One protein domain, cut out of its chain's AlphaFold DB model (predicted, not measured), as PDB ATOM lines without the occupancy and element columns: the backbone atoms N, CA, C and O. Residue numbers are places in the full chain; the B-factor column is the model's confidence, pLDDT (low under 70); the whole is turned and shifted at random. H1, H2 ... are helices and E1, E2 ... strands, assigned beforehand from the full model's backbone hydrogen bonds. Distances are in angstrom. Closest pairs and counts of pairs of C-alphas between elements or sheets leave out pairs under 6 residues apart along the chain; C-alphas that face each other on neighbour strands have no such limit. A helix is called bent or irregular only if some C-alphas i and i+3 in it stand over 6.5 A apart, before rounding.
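AT A GLANCE: This is residues 4 to 125 of the 128 residues of an uncharacterized protein of Candidatus Dojkabacteria bacterium HGW-Dojkabacteria-1 (UniProt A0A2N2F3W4). A long, twisted wall of four antiparallel strands, E2 to E5, curls round the long helix H2, which lies over one face; the opposite face has no named helix. The second helix, H1, follows the very short strand E1 and lies beside E2 at that edge of the sheet, on the same face as H2. The printed part has 122 residues, with the named elements in the order E1, H1, H2, E2, E3, E4, E5; the class is mixed, helices and strands. The sheet is mixed too, in the order E1, E2, E3, E4, E5, with E1 and E2 parallel and the other neighbours antiparallel. The whole is elongated, spanning 50 by 27 by 20 A, and only just compact, close to loose, with a radius of gyration of the C-alphas of 15.9 A.

HOW THE PARTS SIT: E1, residues 4 to 6, is an edge strand and the parallel neighbour of E2, residues 57 to 69, at 54 degrees; N 5 and O 59 are 2.9 A apart, within hydrogen-bond range. Between them in the chain come H1, residues 8 to 24, and H2, residues 28 to 48; E1, H1, H2 and E2 form a strand-helix-strand unit, two parallel neighbour strands joined through helices, with a left-handed crossover. H1 is on the sheet at a height of 5.1 A, beside the strands and over none of them; its closest C-alphas to E2 are those of Tyr 10 and Leu 63, 4.7 A apart. H1 and H2 are close but not clearly touching, with the C-alphas of Leu 18 and Glu 28 closest at 6.6 A, and they run opposite ways at a steep tilt of 55 degrees. H2 is on the same face of the sheet as H1, and the sheet curls round H2, an arrangement of two layers, helix on sheet. E3, residues 72 to 83, E4, residues 96 to 108, and E5, residues 114 to 124, follow E2 in a meander, each strand the antiparallel neighbour of the one before. The closest C-alphas of H2 and E4 are those of Leu 38 and Ala 105, 5.8 A apart; those of H2 and E5 are Val 42 and Val 116, 6.3 A apart. In the hairpin of E2 and E3, N 60 and O 80 are 2.8 A apart; in that of E3 and E4, N 77 and O 105 are 2.8 A apart; in that of E4 and E5, N 101 and O 119 are 2.8 A apart. E5 is the other edge strand, and E2 and E5 are apart. In H2 every O i to N i+4 pair is within hydrogen-bond range; in H1, 8 of 13 are.

IN THESE COORDINATES: E1 begins at C-alpha 4, (2.754, 38.326, -36.720), and is 7.0 A long. H1 measures 24.4 A; it has a kink of 45 degrees near residue 18 and is irregular, with C-alphas 19 and 22 lying 7.4 A apart. H2 runs 30.2 A from C-alpha 28, (0.084, 40.025, -56.609), to C-alpha 48. E2 measures 32.6 A and bends by 59 degrees at residue 66. E3 is 35.6 A long, E4 36.4 A and E5 33.0 A, with E5 ending at C-alpha 124, (-0.295, 20.775, -17.965).

THE WHOLE: The two C-alphas farthest apart are those of His 22 and Glu 94, at 51.3 A. The printed part has no cut. The link from E3 to E4, residues 84 to 95, is long; residues 92 to 93 pair antiparallel with residues 96 to 97 of E4. The mean pLDDT of the printed part is 90.4, and residue 50 is under 70.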
ATOM      1  N   ILE A   4       2.758  39.197 -35.537       88.56
ATOM      2  CA  ILE A   4       2.754  38.326 -36.720       88.56
ATOM      3  C   ILE A   4       4.178  38.213 -37.252       88.56
ATOM      4  O   ILE A   4       4.848  39.226 -37.463       88.56
ATOM      5  N   ARG A   5       4.640  36.981 -37.483       93.44
ATOM      6  CA  ARG A   5       5.957  36.702 -38.062       93.44
ATOM      7  C   ARG A   5       5.859  35.723 -39.217       93.44
ATOM      8  O   ARG A   5       5.210  34.689 -39.124       93.44
ATOM      9  N   GLU A   6       6.575  36.013 -40.287       91.00
ATOM     10  CA  GLU A   6       6.750  35.090 -41.402       91.00
ATOM     11  C   GLU A   6       7.936  34.163 -41.132       91.00
ATOM     12  O   GLU A   6       8.966  34.570 -40.590       91.00
ATOM     13  N   THR A   7       7.805  32.894 -41.506       90.31
ATOM     14  CA  THR A   7       8.920  31.942 -41.425       90.31
ATOM     15  C   THR A   7       9.803  31.998 -42.678       90.31
ATOM     16  O   THR A   7       9.406  32.496 -43.727       90.31
ATOM     17  N   GLY A   8      10.997  31.401 -42.630       87.31
ATOM     18  CA  GLY A   8      11.799  31.225 -43.851       87.31
ATOM     19  C   GLY A   8      11.108  30.343 -44.907       87.31
ATOM     20  O   GLY A   8      11.323  30.525 -46.101       87.31
ATOM     21  N   GLN A   9      10.245  29.410 -44.483       88.06
ATOM     22  CA  GLN A   9       9.443  28.591 -45.401       88.06
ATOM     23  C   GLN A   9       8.385  29.426 -46.123       88.06
ATOM     24  O   GLN A   9       8.171  29.219 -47.317       88.06
ATOM     25  N   TYR A  10       7.794  30.395 -45.419       92.12
ATOM     26  CA  TYR A  10       6.842  31.336 -45.993       92.12
ATOM     27  C   TYR A  10       7.469  32.092 -47.159       92.12
ATOM     28  O   TYR A  10       6.934  32.040 -48.258       92.12
ATOM     29  N   GLN A  11       8.638  32.704 -46.948       91.88
ATOM     30  CA  GLN A  11       9.308  33.516 -47.973       91.88
ATOM     31  C   GLN A  11       9.559  32.716 -49.258       91.88
ATOM     32  O   GLN A  11       9.190  33.143 -50.348       91.88
ATOM     33  N   ILE A  12      10.103  31.503 -49.123       89.75
ATOM     34  CA  ILE A  12      10.398  30.628 -50.268       89.75
ATOM     35  C   ILE A  12       9.122  30.244 -51.026       89.75
ATOM     36  O   ILE A  12       9.120  30.171 -52.256       89.75
ATOM     37  N   ALA A  13       8.045  29.929 -50.311       89.00
ATOM     38  CA  ALA A  13       6.792  29.527 -50.933       89.00
ATOM     39  C   ALA A  13       6.054  30.703 -51.575       89.00
ATOM     40  O   ALA A  13       5.532  30.560 -52.677       89.00
ATOM     41  N   TYR A  14       6.074  31.862 -50.920       91.31
ATOM     42  CA  TYR A  14       5.517  33.108 -51.421       91.31
ATOM     43  C   TYR A  14       6.161  33.496 -52.761       91.31
ATOM     44  O   TYR A  14       5.463  33.637 -53.762       91.31
ATOM     45  N   GLU A  15       7.497  33.522 -52.838       91.88
ATOM     46  CA  GLU A  15       8.227  33.817 -54.082       91.88
ATOM     47  C   GLU A  15       7.890  32.850 -55.227       91.88
ATOM     48  O   GLU A  15       7.809  33.249 -56.390       91.88
ATOM     49  N   ARG A  16       7.685  31.564 -54.913       90.06
ATOM     50  CA  ARG A  16       7.268  30.566 -55.908       90.06
ATOM     51  C   ARG A  16       5.850  30.826 -56.398       90.06
ATOM     52  O   ARG A  16       5.612  30.729 -57.598       90.06
ATOM     53  N   LEU A  17       4.930  31.168 -55.500       91.56
ATOM     54  CA  LEU A  17       3.549  31.461 -55.865       91.56
ATOM     55  C   LEU A  17       3.447  32.699 -56.748       91.56
ATOM     56  O   LEU A  17       2.727  32.637 -57.741       91.56
ATOM     57  N   LEU A  18       4.222  33.756 -56.475       92.69
ATOM     58  CA  LEU A  18       4.269  34.958 -57.321       92.69
ATOM     59  C   LEU A  18       4.542  34.633 -58.796       92.69
ATOM     60  O   LEU A  18       3.933  35.210 -59.697       92.69
ATOM     61  N   GLN A  19       5.417  33.659 -59.062       91.50
ATOM     62  CA  GLN A  19       5.742  33.231 -60.427       91.50
ATOM     63  C   GLN A  19       4.585  32.488 -61.108       91.50
ATOM     64  O   GLN A  19       4.538  32.412 -62.336       91.50
ATOM     65  N   GLU A  20       3.642  31.947 -60.338       91.44
ATOM     66  CA  GLU A  20       2.555  31.093 -60.813       91.44
ATOM     67  C   GLU A  20       1.170  31.747 -60.762       91.44
ATOM     68  O   GLU A  20       0.241  31.191 -61.346       91.44
ATOM     69  N   LEU A  21       1.018  32.931 -60.157       92.38
ATOM     70  CA  LEU A  21      -0.279  33.620 -60.021       92.38
ATOM     71  C   LEU A  21      -1.019  33.799 -61.355       92.38
ATOM     72  O   LEU A  21      -2.242  33.667 -61.419       92.38
ATOM     73  N   HIS A  22      -0.277  34.003 -62.450       91.56
ATOM     74  CA  HIS A  22      -0.835  34.120 -63.799       91.56
ATOM     75  C   HIS A  22      -1.655  32.891 -64.232       91.56
ATOM     76  O   HIS A  22      -2.589  33.035 -65.016       91.56
ATOM     77  N   LYS A  23      -1.347  31.693 -63.710       91.56
ATOM     78  CA  LYS A  23      -2.111  30.459 -63.974       91.56
ATOM     79  C   LYS A  23      -3.520  30.515 -63.384       91.56
ATOM     80  O   LYS A  23      -4.417  29.843 -63.884       91.56
ATOM     81  N   TYR A  24      -3.699  31.320 -62.341       90.12
ATOM     82  CA  TYR A  24      -4.946  31.472 -61.599       90.12
ATOM     83  C   TYR A  24      -5.677  32.777 -61.927       90.12
ATOM     84  O   TYR A  24      -6.755  33.007 -61.392       90.12
ATOM     85  N   ASN A  25      -5.121  33.606 -62.823       90.88
ATOM     86  CA  ASN A  25      -5.638  34.935 -63.160       90.88
ATOM     87  C   ASN A  25      -5.793  35.840 -61.921       90.88
ATOM     88  O   ASN A  25      -6.796  36.532 -61.775       90.88
ATOM     89  N   ILE A  26      -4.797  35.796 -61.032       92.75
ATOM     90  CA  ILE A  26      -4.720  36.589 -59.798       92.75
ATOM     91  C   ILE A  26      -3.531  37.547 -59.919       92.75
ATOM     92  O   ILE A  26      -2.462  37.154 -60.396       92.75
ATOM     93  N   SER A  27      -3.703  38.804 -59.519       94.25
ATOM     94  CA  SER A  27      -2.595  39.751 -59.356       94.25
ATOM     95  C   SER A  27      -1.894  39.577 -58.006       94.25
ATOM     96  O   SER A  27      -2.469  39.055 -57.058       94.25
ATOM     97  N   GLU A  28      -0.647  40.040 -57.889       94.31
ATOM     98  CA  GLU A  28       0.084  40.025 -56.609       94.31
ATOM     99  C   GLU A  28      -0.673  40.780 -55.506       94.31
ATOM    100  O   GLU A  28      -0.798  40.275 -54.399       94.31
ATOM    101  N   THR A  29      -1.284  41.921 -55.832       95.44
ATOM    102  CA  THR A  29      -2.100  42.686 -54.877       95.44
ATOM    103  C   THR A  29      -3.327  41.910 -54.398       95.44
ATOM    104  O   THR A  29      -3.601  41.888 -53.206       95.44
ATOM    105  N   GLU A  30      -4.050  41.236 -55.299       93.94
ATOM    106  CA  GLU A  30      -5.184  40.388 -54.901       93.94
ATOM    107  C   GLU A  30      -4.730  39.214 -54.030       93.94
ATOM    108  O   GLU A  30      -5.412  38.846 -53.079       93.94
ATOM    109  N   PHE A  31      -3.571  38.631 -54.341       93.44
ATOM    110  CA  PHE A  31      -2.997  37.560 -53.539       93.44
ATOM    111  C   PHE A  31      -2.666  38.033 -52.117       93.44
ATOM    112  O   PHE A  31      -3.056  37.361 -51.161       93.44
ATOM    113  N   ASP A  32      -2.034  39.198 -51.969       93.38
ATOM    114  CA  ASP A  32      -1.768  39.813 -50.665       93.38
ATOM    115  C   ASP A  32      -3.057  40.072 -49.884       93.38
ATOM    116  O   ASP A  32      -3.160  39.692 -48.714       93.38
ATOM    117  N   ASP A  33      -4.072  40.643 -50.537       94.94
ATOM    118  CA  ASP A  33      -5.382  40.889 -49.928       94.94
ATOM    119  C   ASP A  33      -6.013  39.585 -49.407       94.94
ATOM    120  O   ASP A  33      -6.571  39.551 -48.306       94.94
ATOM    121  N   TYR A  34      -5.883  38.483 -50.152       94.94
ATOM    122  CA  TYR A  34      -6.359  37.169 -49.716       94.94
ATOM    123  C   TYR A  34      -5.586  36.629 -48.512       94.94
ATOM    124  O   TYR A  34      -6.193  36.057 -47.604       94.94
ATOM    125  N   ILE A  35      -4.264  36.811 -48.472       94.31
ATOM    126  CA  ILE A  35      -3.442  36.414 -47.321       94.31
ATOM    127  C   ILE A  35      -3.847  37.211 -46.077       94.31
ATOM    128  O   ILE A  35      -4.050  36.615 -45.016       94.31
ATOM    129  N   TYR A  36      -4.025  38.530 -46.197       94.38
ATOM    130  CA  TYR A  36      -4.466  39.377 -45.087       94.38
ATOM    131  C   TYR A  36      -5.856  38.994 -44.582       94.38
ATOM    132  O   TYR A  36      -6.035  38.851 -43.371       94.38
ATOM    133  N   LEU A  37      -6.806  38.751 -45.488       95.75
ATOM    134  CA  LEU A  37      -8.143  38.280 -45.133       95.75
ATOM    135  C   LEU A  37      -8.074  36.970 -44.333       95.75
ATOM    136  O   LEU A  37      -8.648  36.869 -43.254       95.75
ATOM    137  N   LEU A  38      -7.338  35.971 -44.830       96.69
ATOM    138  CA  LEU A  38      -7.208  34.682 -44.147       96.69
ATOM    139  C   LEU A  38      -6.543  34.820 -42.770       96.69
ATOM    140  O   LEU A  38      -6.973  34.170 -41.817       96.69
ATOM    141  N   LEU A  39      -5.528  35.676 -42.639       95.44
ATOM    142  CA  LEU A  39      -4.900  35.980 -41.349       95.44
ATOM    143  C   LEU A  39      -5.876  36.639 -40.370       95.44
ATOM    144  O   LEU A  39      -5.865  36.307 -39.182       95.44
ATOM    145  N   ASP A  40      -6.711  37.562 -40.844       94.69
ATOM    146  CA  ASP A  40      -7.754  38.198 -40.038       94.69
ATOM    147  C   ASP A  40      -8.768  37.173 -39.529       94.69
ATOM    148  O   ASP A  40      -9.064  37.146 -38.334       94.69
ATOM    149  N   GLU A  41      -9.200  36.249 -40.382       95.31
ATOM    150  CA  GLU A  41     -10.139  35.198 -39.993       95.31
ATOM    151  C   GLU A  41      -9.536  34.199 -38.992       95.31
ATOM    152  O   GLU A  41     -10.218  33.769 -38.058       95.31
ATOM    153  N   VAL A  42      -8.239  33.876 -39.101       95.25
ATOM    154  CA  VAL A  42      -7.520  33.095 -38.075       95.25
ATOM    155  C   VAL A  42      -7.567  33.796 -36.720       95.25
ATOM    156  O   VAL A  42      -7.890  33.161 -35.712       95.25
ATOM    157  N   LYS A  43      -7.272  35.100 -36.685       92.00
ATOM    158  CA  LYS A  43      -7.300  35.892 -35.447       92.00
ATOM    159  C   LYS A  43      -8.707  35.946 -34.859       92.00
ATOM    160  O   LYS A  43      -8.876  35.654 -33.676       92.00
ATOM    161  N   ASN A  44      -9.711  36.232 -35.687       92.56
ATOM    162  CA  ASN A  44     -11.113  36.269 -35.275       92.56
ATOM    163  C   ASN A  44     -11.533  34.934 -34.654       92.56
ATOM    164  O   ASN A  44     -12.084  34.911 -33.559       92.56
ATOM    165  N   LYS A  45     -11.161  33.803 -35.269       92.75
ATOM    166  CA  LYS A  45     -11.496  32.470 -34.750       92.75
ATOM    167  C   LYS A  45     -10.863  32.167 -33.389       92.75
ATOM    168  O   LYS A  45     -11.480  31.494 -32.561       92.75
ATOM    169  N   VAL A  46      -9.631  32.622 -33.158       90.56
ATOM    170  CA  VAL A  46      -8.950  32.481 -31.858       90.56
ATOM    171  C   VAL A  46      -9.615  33.368 -30.805       90.56
ATOM    172  O   VAL A  46      -9.884  32.895 -29.699       90.56
ATOM    173  N   ASN A  47      -9.936  34.610 -31.164       88.19
ATOM    174  CA  ASN A  47     -10.599  35.569 -30.284       88.19
ATOM    175  C   ASN A  47     -12.011  35.122 -29.889       88.19
ATOM    176  O   ASN A  47     -12.352  35.149 -28.709       88.19
ATOM    177  N   ASP A  48     -12.801  34.638 -30.847       87.75
ATOM    178  CA  ASP A  48     -14.167  34.148 -30.632       87.75
ATOM    179  C   ASP A  48     -14.214  32.929 -29.710       87.75
ATOM    180  O   ASP A  48     -15.192  32.713 -28.992       87.75
ATOM    181  N   ALA A  49     -13.149  32.120 -29.696       84.44
ATOM    182  CA  ALA A  49     -13.036  31.020 -28.748       84.44
ATOM    183  C   ALA A  49     -12.902  31.522 -27.298       84.44
ATOM    184  O   ALA A  49     -13.183  30.758 -26.374       84.44
ATOM    185  N   GLY A  50     -12.475  32.776 -27.092       69.69
ATOM    186  CA  GLY A  50     -12.392  33.438 -25.789       69.69
ATOM    187  C   GLY A  50     -11.407  32.788 -24.819       69.69
ATOM    188  O   GLY A  50     -11.554  32.938 -23.609       69.69
ATOM    189  N   LYS A  51     -10.445  32.009 -25.333       75.19
ATOM    190  CA  LYS A  51      -9.584  31.149 -24.507       75.19
ATOM    191  C   LYS A  51      -8.305  31.827 -24.037       75.19
ATOM    192  O   LYS A  51      -7.799  31.435 -22.995       75.19
ATOM    193  N   ILE A  52      -7.781  32.788 -24.800       85.06
ATOM    194  CA  ILE A  52      -6.495  33.435 -24.516       85.06
ATOM    195  C   ILE A  52      -6.467  34.892 -25.008       85.06
ATOM    196  O   ILE A  52      -7.120  35.204 -26.008       85.06
ATOM    197  N   PRO A  53      -5.705  35.788 -24.359       87.19
ATOM    198  CA  PRO A  53      -5.491  37.146 -24.853       87.19
ATOM    199  C   PRO A  53      -4.628  37.196 -26.122       87.19
ATOM    200  O   PRO A  53      -3.683  36.435 -26.284       87.19
ATOM    201  N   GLU A  54      -4.883  38.162 -27.004       88.06
ATOM    202  CA  GLU A  54      -4.103  38.343 -28.241       88.06
ATOM    203  C   GLU A  54      -2.608  38.605 -28.024       88.06
ATOM    204  O   GLU A  54      -1.787  38.257 -28.863       88.06
ATOM    205  N   TYR A  55      -2.247  39.286 -26.940       89.00
ATOM    206  CA  TYR A  55      -0.862  39.689 -26.689       89.00
ATOM    207  C   TYR A  55      -0.005  38.554 -26.121       89.00
ATOM    208  O   TYR A  55       1.200  38.729 -25.982       89.00
ATOM    209  N   SER A  56      -0.607  37.417 -25.761       89.81
ATOM    210  CA  SER A  56       0.091  36.326 -25.085       89.81
ATOM    211  C   SER A  56       0.717  35.316 -26.049       89.81
ATOM    212  O   SER A  56       1.308  34.327 -25.617       89.81
ATOM    213  N   TYR A  57       0.604  35.544 -27.360       90.69
ATOM    214  CA  TYR A  57       1.156  34.668 -28.384       90.69
ATOM    215  C   TYR A  57       1.671  35.427 -29.611       90.69
ATOM    216  O   TYR A  57       1.223  36.525 -29.946       90.69
ATOM    217  N   THR A  58       2.594  34.786 -30.324       92.62
ATOM    218  CA  THR A  58       3.032  35.174 -31.667       92.62
ATOM    219  C   THR A  58       2.407  34.226 -32.688       92.62
ATOM    220  O   THR A  58       2.498  33.002 -32.542       92.62
ATOM    221  N   LEU A  59       1.802  34.785 -33.737       94.31
ATOM    222  CA  LEU A  59       1.291  34.048 -34.891       94.31
ATOM    223  C   LEU A  59       2.395  33.930 -35.946       94.31
ATOM    224  O   LEU A  59       2.887  34.932 -36.460       94.31
ATOM    225  N   TYR A  60       2.761  32.701 -36.295       94.44
ATOM    226  CA  TYR A  60       3.715  32.411 -37.356       94.44
ATOM    227  C   TYR A  60       2.989  32.022 -38.626       94.44
ATOM    228  O   TYR A  60       2.246  31.044 -38.642       94.44
ATOM    229  N   VAL A  61       3.245  32.744 -39.707       94.12
ATOM    230  CA  VAL A  61       2.785  32.360 -41.035       94.12
ATOM    231  C   VAL A  61       3.809  31.393 -41.617       94.12
ATOM    232  O   VAL A  61       4.974  31.742 -41.832       94.12
ATOM    233  N   ASN A  62       3.399  30.140 -41.806       91.06
ATOM    234  CA  ASN A  62       4.303  29.067 -42.206       91.06
ATOM    235  C   ASN A  62       4.363  28.930 -43.720       91.06
ATOM    236  O   ASN A  62       5.448  28.890 -44.289       91.06
ATOM    237  N   LEU A  63       3.199  28.817 -44.362       91.38
ATOM    238  CA  LEU A  63       3.131  28.432 -45.762       91.38
ATOM    239  C   LEU A  63       1.839  28.938 -46.416       91.38
ATOM    240  O   LEU A  63       0.765  28.488 -46.013       91.38
ATOM    241  N   PRO A  64       1.932  29.817 -47.426       93.69
ATOM    242  CA  PRO A  64       0.854  30.052 -48.366       93.69
ATOM    243  C   PRO A  64       0.903  29.005 -49.488       93.69
ATOM    244  O   PRO A  64       1.982  28.580 -49.914       93.69
ATOM    245  N   MET A  65      -0.259  28.583 -49.978       94.44
ATOM    246  CA  MET A  65      -0.399  27.644 -51.095       94.44
ATOM    247  C   MET A  65      -1.582  28.038 -51.969       94.44
ATOM    248  O   MET A  65      -2.604  28.475 -51.451       94.44
ATOM    249  N   ILE A  66      -1.469  27.799 -53.277       94.44
ATOM    250  CA  ILE A  66      -2.613  27.780 -54.190       94.44
ATOM    251  C   ILE A  66      -2.674  26.398 -54.836       94.44
ATOM    252  O   ILE A  66      -1.649  25.883 -55.287       94.44
ATOM    253  N   TYR A  67      -3.854  25.784 -54.860       92.81
ATOM    254  CA  TYR A  67      -4.056  24.466 -55.458       92.81
ATOM    255  C   TYR A  67      -5.444  24.309 -56.074       92.81
ATOM    256  O   TYR A  67      -6.405  24.966 -55.673       92.81
ATOM    257  N   GLU A  68      -5.554  23.388 -57.028       93.75
ATOM    258  CA  GLU A  68      -6.826  22.976 -57.612       93.75
ATOM    259  C   GLU A  68      -7.349  21.726 -56.894       93.75
ATOM    260  O   GLU A  68      -6.637  20.728 -56.744       93.75
ATOM    261  N   TYR A  69      -8.609  21.756 -56.468       92.81
ATOM    262  CA  TYR A  69      -9.296  20.599 -55.908       92.81
ATOM    263  C   TYR A  69     -10.736  20.542 -56.417       92.81
ATOM    264  O   TYR A  69     -11.483  21.514 -56.328       92.81
ATOM    265  N   SER A  70     -11.132  19.391 -56.965       91.62
ATOM    266  CA  SER A  70     -12.482  19.162 -57.503       91.62
ATOM    267  C   SER A  70     -12.959  20.233 -58.503       91.62
ATOM    268  O   SER A  70     -14.146  20.543 -58.552       91.62
ATOM    269  N   GLY A  71     -12.048  20.786 -59.314       89.44
ATOM    270  CA  GLY A  71     -12.362  21.802 -60.326       89.44
ATOM    271  C   GLY A  71     -12.541  23.222 -59.778       89.44
ATOM    272  O   GLY A  71     -13.080  24.080 -60.473       89.44
ATOM    273  N   SER A  72     -12.124  23.485 -58.538       92.44
ATOM    274  CA  SER A  72     -12.053  24.834 -57.967       92.44
ATOM    275  C   SER A  72     -10.638  25.132 -57.487       92.44
ATOM    276  O   SER A  72      -9.926  24.235 -57.036       92.44
ATOM    277  N   ASN A  73     -10.250  26.402 -57.569       94.56
ATOM    278  CA  ASN A  73      -8.967  26.879 -57.065       94.56
ATOM    279  C   ASN A  73      -9.123  27.352 -55.622       94.56
ATOM    280  O   ASN A  73     -10.079  28.055 -55.294       94.56
ATOM    281  N   TYR A  74      -8.161  26.996 -54.783       96.12
ATOM    282  CA  TYR A  74      -8.122  27.373 -53.381       96.12
ATOM    283  C   TYR A  74      -6.807  28.055 -53.068       96.12
ATOM    284  O   TYR A  74      -5.766  27.642 -53.574       96.12
ATOM    285  N   ILE A  75      -6.866  29.049 -52.191       95.62
ATOM    286  CA  ILE A  75      -5.710  29.554 -51.462       95.62
ATOM    287  C   ILE A  75      -5.794  29.040 -50.027       95.62
ATOM    288  O   ILE A  75      -6.867  29.045 -49.424       95.62
ATOM    289  N   GLU A  76      -4.680  28.566 -49.485       96.31
ATOM    290  CA  GLU A  76      -4.587  28.088 -48.110       96.31
ATOM    291  C   GLU A  76      -3.361  28.668 -47.418       96.31
ATOM    292  O   GLU A  76      -2.276  28.749 -47.995       96.31
ATOM    293  N   LEU A  77      -3.554  29.039 -46.159       95.94
ATOM    294  CA  LEU A  77      -2.535  29.540 -45.267       95.94
ATOM    295  C   LEU A  77      -2.401  28.603 -44.075       95.94
ATOM    296  O   LEU A  77      -3.362  28.360 -43.343       95.94
ATOM    297  N   LEU A  78      -1.188  28.106 -43.858       96.19
ATOM    298  CA  LEU A  78      -0.844  27.371 -42.651       96.19
ATOM    299  C   LEU A  78      -0.166  28.312 -41.665       96.19
ATOM    300  O   LEU A  78       0.845  28.938 -41.994       96.19
ATOM    301  N   CYS A  79      -0.681  28.360 -40.441       95.31
ATOM    302  CA  CYS A  79      -0.111  29.156 -39.364       95.31
ATOM    303  C   CYS A  79       0.247  28.296 -38.150       95.31
ATOM    304  O   CYS A  79      -0.363  27.256 -37.897       95.31
ATOM    305  N   GLY A  80       1.242  28.743 -37.395       94.38
ATOM    306  CA  GLY A  80       1.620  28.218 -36.091       94.38
ATOM    307  C   GLY A  80       1.459  29.295 -35.029       94.38
ATOM    308  O   GLY A  80       1.406  30.481 -35.339       94.38
ATOM    309  N   PHE A  81       1.403  28.889 -33.772       93.00
ATOM    310  CA  PHE A  81       1.296  29.806 -32.646       93.00
ATOM    311  C   PHE A  81       2.350  29.430 -31.616       93.00
ATOM    312  O   PHE A  81       2.452  28.258 -31.252       93.00
ATOM    313  N   ASN A  82       3.103  30.416 -31.130       90.56
ATOM    314  CA  ASN A  82       3.953  30.222 -29.959       90.56
ATOM    315  C   ASN A  82       3.489  31.137 -28.829       90.56
ATOM    316  O   ASN A  82       3.338  32.339 -29.061       90.56
ATOM    317  N   PRO A  83       3.305  30.603 -27.613       88.75
ATOM    318  CA  PRO A  83       3.124  31.422 -26.424       88.75
ATOM    319  C   PRO A  83       4.323  32.344 -26.211       88.75
ATOM    320  O   PRO A  83       5.468  31.957 -26.458       88.75
ATOM    321  N   ILE A  84       4.051  33.545 -25.718       89.56
ATOM    322  CA  ILE A  84       5.073  34.484 -25.269       89.56
ATOM    323  C   ILE A  84       5.319  34.202 -23.779       89.56
ATOM    324  O   ILE A  84       4.381  34.354 -22.992       89.56
ATOM    325  N   PRO A  85       6.532  33.759 -23.376       87.62
ATOM    326  CA  PRO A  85       6.822  33.306 -22.011       87.62
ATOM    327  C   PRO A  85       6.402  34.285 -20.911       87.62
ATOM    328  O   PRO A  85       5.930  33.864 -19.859       87.62
ATOM    329  N   GLU A  86       6.532  35.583 -21.167       89.00
ATOM    330  CA  GLU A  86       6.201  36.663 -20.237       89.00
ATOM    331  C   GLU A  86       4.700  36.766 -19.914       89.00
ATOM    332  O   GLU A  86       4.343  37.386 -18.916       89.00
ATOM    333  N   TYR A  87       3.830  36.164 -20.731       88.31
ATOM    334  CA  TYR A  87       2.368  36.245 -20.618       88.31
ATOM    335  C   TYR A  87       1.700  34.870 -20.470       88.31
ATOM    336  O   TYR A  87       0.498  34.732 -20.690       88.31
ATOM    337  N   VAL A  88       2.467  33.832 -20.126       82.56
ATOM    338  CA  VAL A  88       1.955  32.457 -19.998       82.56
ATOM    339  C   VAL A  88       0.880  32.332 -18.912       82.56
ATOM    340  O   VAL A  88      -0.100  31.607 -19.096       82.56
ATOM    341  N   ASP A  89       1.014  33.072 -17.812       83.12
ATOM    342  CA  ASP A  89       0.038  33.055 -16.716       83.12
ATOM    343  C   ASP A  89      -1.349  33.540 -17.173       83.12
ATOM    344  O   ASP A  89      -2.365  32.988 -16.754       83.12
ATOM    345  N   ASP A  90      -1.404  34.479 -18.122       82.62
ATOM    346  CA  ASP A  90      -2.656  35.011 -18.677       82.62
ATOM    347  C   ASP A  90      -3.382  34.011 -19.599       82.62
ATOM    348  O   ASP A  90      -4.530  34.224 -19.992       82.62
ATOM    349  N   MET A  91      -2.713  32.912 -19.958       78.94
ATOM    350  CA  MET A  91      -3.250  31.807 -20.757       78.94
ATOM    351  C   MET A  91      -3.618  30.585 -19.902       78.94
ATOM    352  O   MET A  91      -4.091  29.576 -20.433       78.94
ATOM    353  N   THR A  92      -3.352  30.645 -18.594       79.19
ATOM    354  CA  THR A  92      -3.492  29.507 -17.684       79.19
ATOM    355  C   THR A  92      -4.912  29.427 -17.125       79.19
ATOM    356  O   THR A  92      -5.444  30.387 -16.572       79.19
ATOM    357  N   ILE A  93      -5.523  28.247 -17.224       72.50
ATOM    358  CA  ILE A  93      -6.836  27.915 -16.670       72.50
ATOM    359  C   ILE A  93      -6.684  26.645 -15.825       72.50
ATOM    360  O   ILE A  93      -6.320  25.586 -16.333       72.50
ATOM    361  N   GLU A  94      -6.948  26.751 -14.518       73.06
ATOM    362  CA  GLU A  94      -6.983  25.613 -13.577       73.06
ATOM    363  C   GLU A  94      -5.716  24.720 -13.581       73.06
ATOM    364  O   GLU A  94      -5.791  23.510 -13.382       73.06
ATOM    365  N   GLY A  95      -4.530  25.308 -13.787       73.06
ATOM    366  CA  GLY A  95      -3.248  24.576 -13.806       73.06
ATOM    367  C   GLY A  95      -2.886  23.951 -15.161       73.06
ATOM    368  O   GLY A  95      -1.884  23.242 -15.275       73.06
ATOM    369  N   SER A  96      -3.672  24.238 -16.196       78.31
ATOM    370  CA  SER A  96      -3.387  23.900 -17.589       78.31
ATOM    371  C   SER A  96      -3.309  25.164 -18.443       78.31
ATOM    372  O   SER A  96      -3.887  26.192 -18.103       78.31
ATOM    373  N   ILE A  97      -2.607  25.101 -19.566       80.00
ATOM    374  CA  ILE A  97      -2.560  26.166 -20.563       80.00
ATOM    375  C   ILE A  97      -3.239  25.645 -21.821       80.00
ATOM    376  O   ILE A  97      -2.795  24.658 -22.410       80.00
ATOM    377  N   MET A  98      -4.287  26.337 -22.264       80.31
ATOM    378  CA  MET A  98      -4.943  26.069 -23.542       80.31
ATOM    379  C   MET A  98      -4.354  26.971 -24.621       80.31
ATOM    380  O   MET A  98      -4.679  28.152 -24.692       80.31
ATOM    381  N   ILE A  99      -3.520  26.414 -25.497       83.94
ATOM    382  CA  ILE A  99      -2.866  27.181 -26.561       83.94
ATOM    383  C   ILE A  99      -3.402  26.774 -27.936       83.94
ATOM    384  O   ILE A  99      -3.560  25.576 -28.206       83.94
ATOM    385  N   PRO A 100      -3.674  27.720 -28.849       88.88
ATOM    386  CA  PRO A 100      -3.715  27.377 -30.256       88.88
ATOM    387  C   PRO A 100      -2.312  26.888 -30.619       88.88
ATOM    388  O   PRO A 100      -1.313  27.409 -30.130       88.88
ATOM    389  N   LYS A 101      -2.235  25.835 -31.420       90.69
ATOM    390  CA  LYS A 101      -0.965  25.242 -31.841       90.69
ATOM    391  C   LYS A 101      -0.718  25.504 -33.314       90.69
ATOM    392  O   LYS A 101       0.335  26.004 -33.688       90.69
ATOM    393  N   ASN A 102      -1.717  25.190 -34.133       94.31
ATOM    394  CA  ASN A 102      -1.683  25.381 -35.576       94.31
ATOM    395  C   ASN A 102      -3.040  25.886 -36.064       94.31
ATOM    396  O   ASN A 102      -4.070  25.553 -35.474       94.31
ATOM    397  N   ALA A 103      -3.039  26.613 -37.175       95.88
ATOM    398  CA  ALA A 103      -4.235  26.935 -37.936       95.88
ATOM    399  C   ALA A 103      -4.054  26.564 -39.407       95.88
ATOM    400  O   ALA A 103      -2.948  26.643 -39.944       95.88
ATOM    401  N   SER A 104      -5.161  26.193 -40.042       97.12
ATOM    402  CA  SER A 104      -5.314  26.216 -41.494       97.12
ATOM    403  C   SER A 104      -6.488  27.134 -41.812       97.12
ATOM    404  O   SER A 104      -7.566  26.987 -41.232       97.12
ATOM    405  N   ALA A 105      -6.252  28.100 -42.690       97.56
ATOM    406  CA  ALA A 105      -7.273  28.988 -43.220       97.56
ATOM    407  C   ALA A 105      -7.271  28.865 -44.735       97.56
ATOM    408  O   ALA A 105      -6.232  29.027 -45.373       97.56
ATOM    409  N   ARG A 106      -8.425  28.552 -45.313       97.25
ATOM    410  CA  ARG A 106      -8.554  28.253 -46.735       97.25
ATOM    411  C   ARG A 106      -9.712  29.025 -47.331       97.25
ATOM    412  O   ARG A 106     -10.791  29.019 -46.756       97.25
ATOM    413  N   MET A 107      -9.517  29.580 -48.519       97.19
ATOM    414  CA  MET A 107     -10.560  30.241 -49.297       97.19
ATOM    415  C   MET A 107     -10.674  29.630 -50.690       97.19
ATOM    416  O   MET A 107      -9.671  29.364 -51.351       97.19
ATOM    417  N   ASN A 108     -11.907  29.424 -51.143       96.00
ATOM    418  CA  ASN A 108     -12.233  29.095 -52.520       96.00
ATOM    419  C   ASN A 108     -12.223  30.378 -53.361       96.00
ATOM    420  O   ASN A 108     -13.032  31.282 -53.171       96.00
ATOM    421  N   LEU A 109     -11.313  30.436 -54.328       93.44
ATOM    422  CA  LEU A 109     -11.071  31.610 -55.169       93.44
ATOM    423  C   LEU A 109     -12.189  31.866 -56.193       93.44
ATOM    424  O   LEU A 109     -12.228  32.919 -56.816       93.44
ATOM    425  N   THR A 110     -13.100  30.910 -56.397       90.00
ATOM    426  CA  THR A 110     -14.215  31.038 -57.351       90.00
ATOM    427  C   THR A 110     -15.438  31.708 -56.731       90.00
ATOM    428  O   THR A 110     -16.120  32.474 -57.409       90.00
ATOM    429  N   ASN A 111     -15.745  31.410 -55.465       91.75
ATOM    430  CA  ASN A 111     -16.951  31.904 -54.791       91.75
ATOM    431  C   ASN A 111     -16.666  32.760 -53.543       91.75
ATOM    432  O   ASN A 111     -17.603  33.330 -52.992       91.75
ATOM    433  N   GLY A 112     -15.404  32.871 -53.113       91.25
ATOM    434  CA  GLY A 112     -14.992  33.651 -51.944       91.25
ATOM    435  C   GLY A 112     -15.342  33.008 -50.601       91.25
ATOM    436  O   GLY A 112     -15.122  33.622 -49.561       91.25
ATOM    437  N   GLU A 113     -15.885  31.787 -50.591       94.69
ATOM    438  CA  GLU A 113     -16.156  31.067 -49.348       94.69
ATOM    439  C   GLU A 113     -14.843  30.639 -48.701       94.69
ATOM    440  O   GLU A 113     -13.943  30.127 -49.371       94.69
ATOM    441  N   TYR A 114     -14.746  30.802 -47.387       94.06
ATOM    442  CA  TYR A 114     -13.568  30.420 -46.627       94.06
ATOM    443  C   TYR A 114     -13.927  29.600 -45.392       94.06
ATOM    444  O   TYR A 114     -15.048  29.636 -44.886       94.06
ATOM    445  N   ASP A 115     -12.949  28.838 -44.920       95.00
ATOM    446  CA  ASP A 115     -13.025  28.024 -43.716       95.00
ATOM    447  C   ASP A 115     -11.727  28.166 -42.920       95.00
ATOM    448  O   ASP A 115     -10.638  28.285 -43.491       95.00
ATOM    449  N   VAL A 116     -11.853  28.152 -41.595       96.81
ATOM    450  CA  VAL A 116     -10.731  28.308 -40.669       96.81
ATOM    451  C   VAL A 116     -10.824  27.265 -39.573       96.81
ATOM    452  O   VAL A 116     -11.776  27.227 -38.785       96.81
ATOM    453  N   VAL A 117      -9.768  26.464 -39.470       96.00
ATOM    454  CA  VAL A 117      -9.623  25.414 -38.469       96.00
ATOM    455  C   VAL A 117      -8.452  25.751 -37.554       96.00
ATOM    456  O   VAL A 117      -7.318  25.882 -38.008       96.00
ATOM    457  N   ILE A 118      -8.722  25.835 -36.248       94.94
ATOM    458  CA  ILE A 118      -7.701  26.011 -35.208       94.94
ATOM    459  C   ILE A 118      -7.531  24.695 -34.449       94.94
ATOM    460  O   ILE A 118      -8.486  24.161 -33.880       94.94
ATOM    461  N   SER A 119      -6.304  24.186 -34.405       93.50
ATOM    462  CA  SER A 119      -5.925  23.083 -33.529       93.50
ATOM    463  C   SER A 119      -5.503  23.636 -32.175       93.50
ATOM    464  O   SER A 119      -4.585  24.453 -32.096       93.50
ATOM    465  N   TRP A 120      -6.159  23.174 -31.114       90.12
ATOM    466  CA  TRP A 120      -5.866  23.563 -29.738       90.12
ATOM    467  C   TRP A 120      -5.121  22.449 -29.015       90.12
ATOM    468  O   TRP A 120      -5.381  21.266 -29.241       90.12
ATOM    469  N   HIS A 121      -4.208  22.832 -28.135       88.38
ATOM    470  CA  HIS A 121      -3.444  21.921 -27.306       88.38
ATOM    471  C   HIS A 121      -3.509  22.368 -25.850       88.38
ATOM    472  O   HIS A 121      -3.365  23.552 -25.558       88.38
ATOM    473  N   GLU A 122      -3.722  21.407 -24.962       85.75
ATOM    474  CA  GLU A 122      -3.687  21.608 -23.520       85.75
ATOM    475  C   GLU A 122      -2.318  21.165 -23.000       85.75
ATOM    476  O   GLU A 122      -1.889  20.038 -23.262       85.75
ATOM    477  N   ILE A 123      -1.618  22.056 -22.303       83.62
ATOM    478  CA  ILE A 123      -0.338  21.776 -21.647       83.62
ATOM    479  C   ILE A 123      -0.565  21.835 -20.144       83.62
ATOM    480  O   ILE A 123      -0.993  22.862 -19.630       83.62
ATOM    481  N   PHE A 124      -0.248  20.764 -19.425       81.31
ATOM    482  CA  PHE A 124      -0.295  20.775 -17.965       81.31
ATOM    483  C   PHE A 124       0.974  21.416 -17.411       81.31
ATOM    484  O   PHE A 124       2.083  21.029 -17.784       81.31
ATOM    485  N   LEU A 125       0.810  22.394 -16.521       72.56
ATOM    486  CA  LEU A 125       1.922  22.948 -15.765       72.56
ATOM    487  C   LEU A 125       2.254  21.961 -14.645       72.56
ATOM    488  O   LEU A 125       1.508  21.833 -13.675       72.56
TER     489      LEU A 125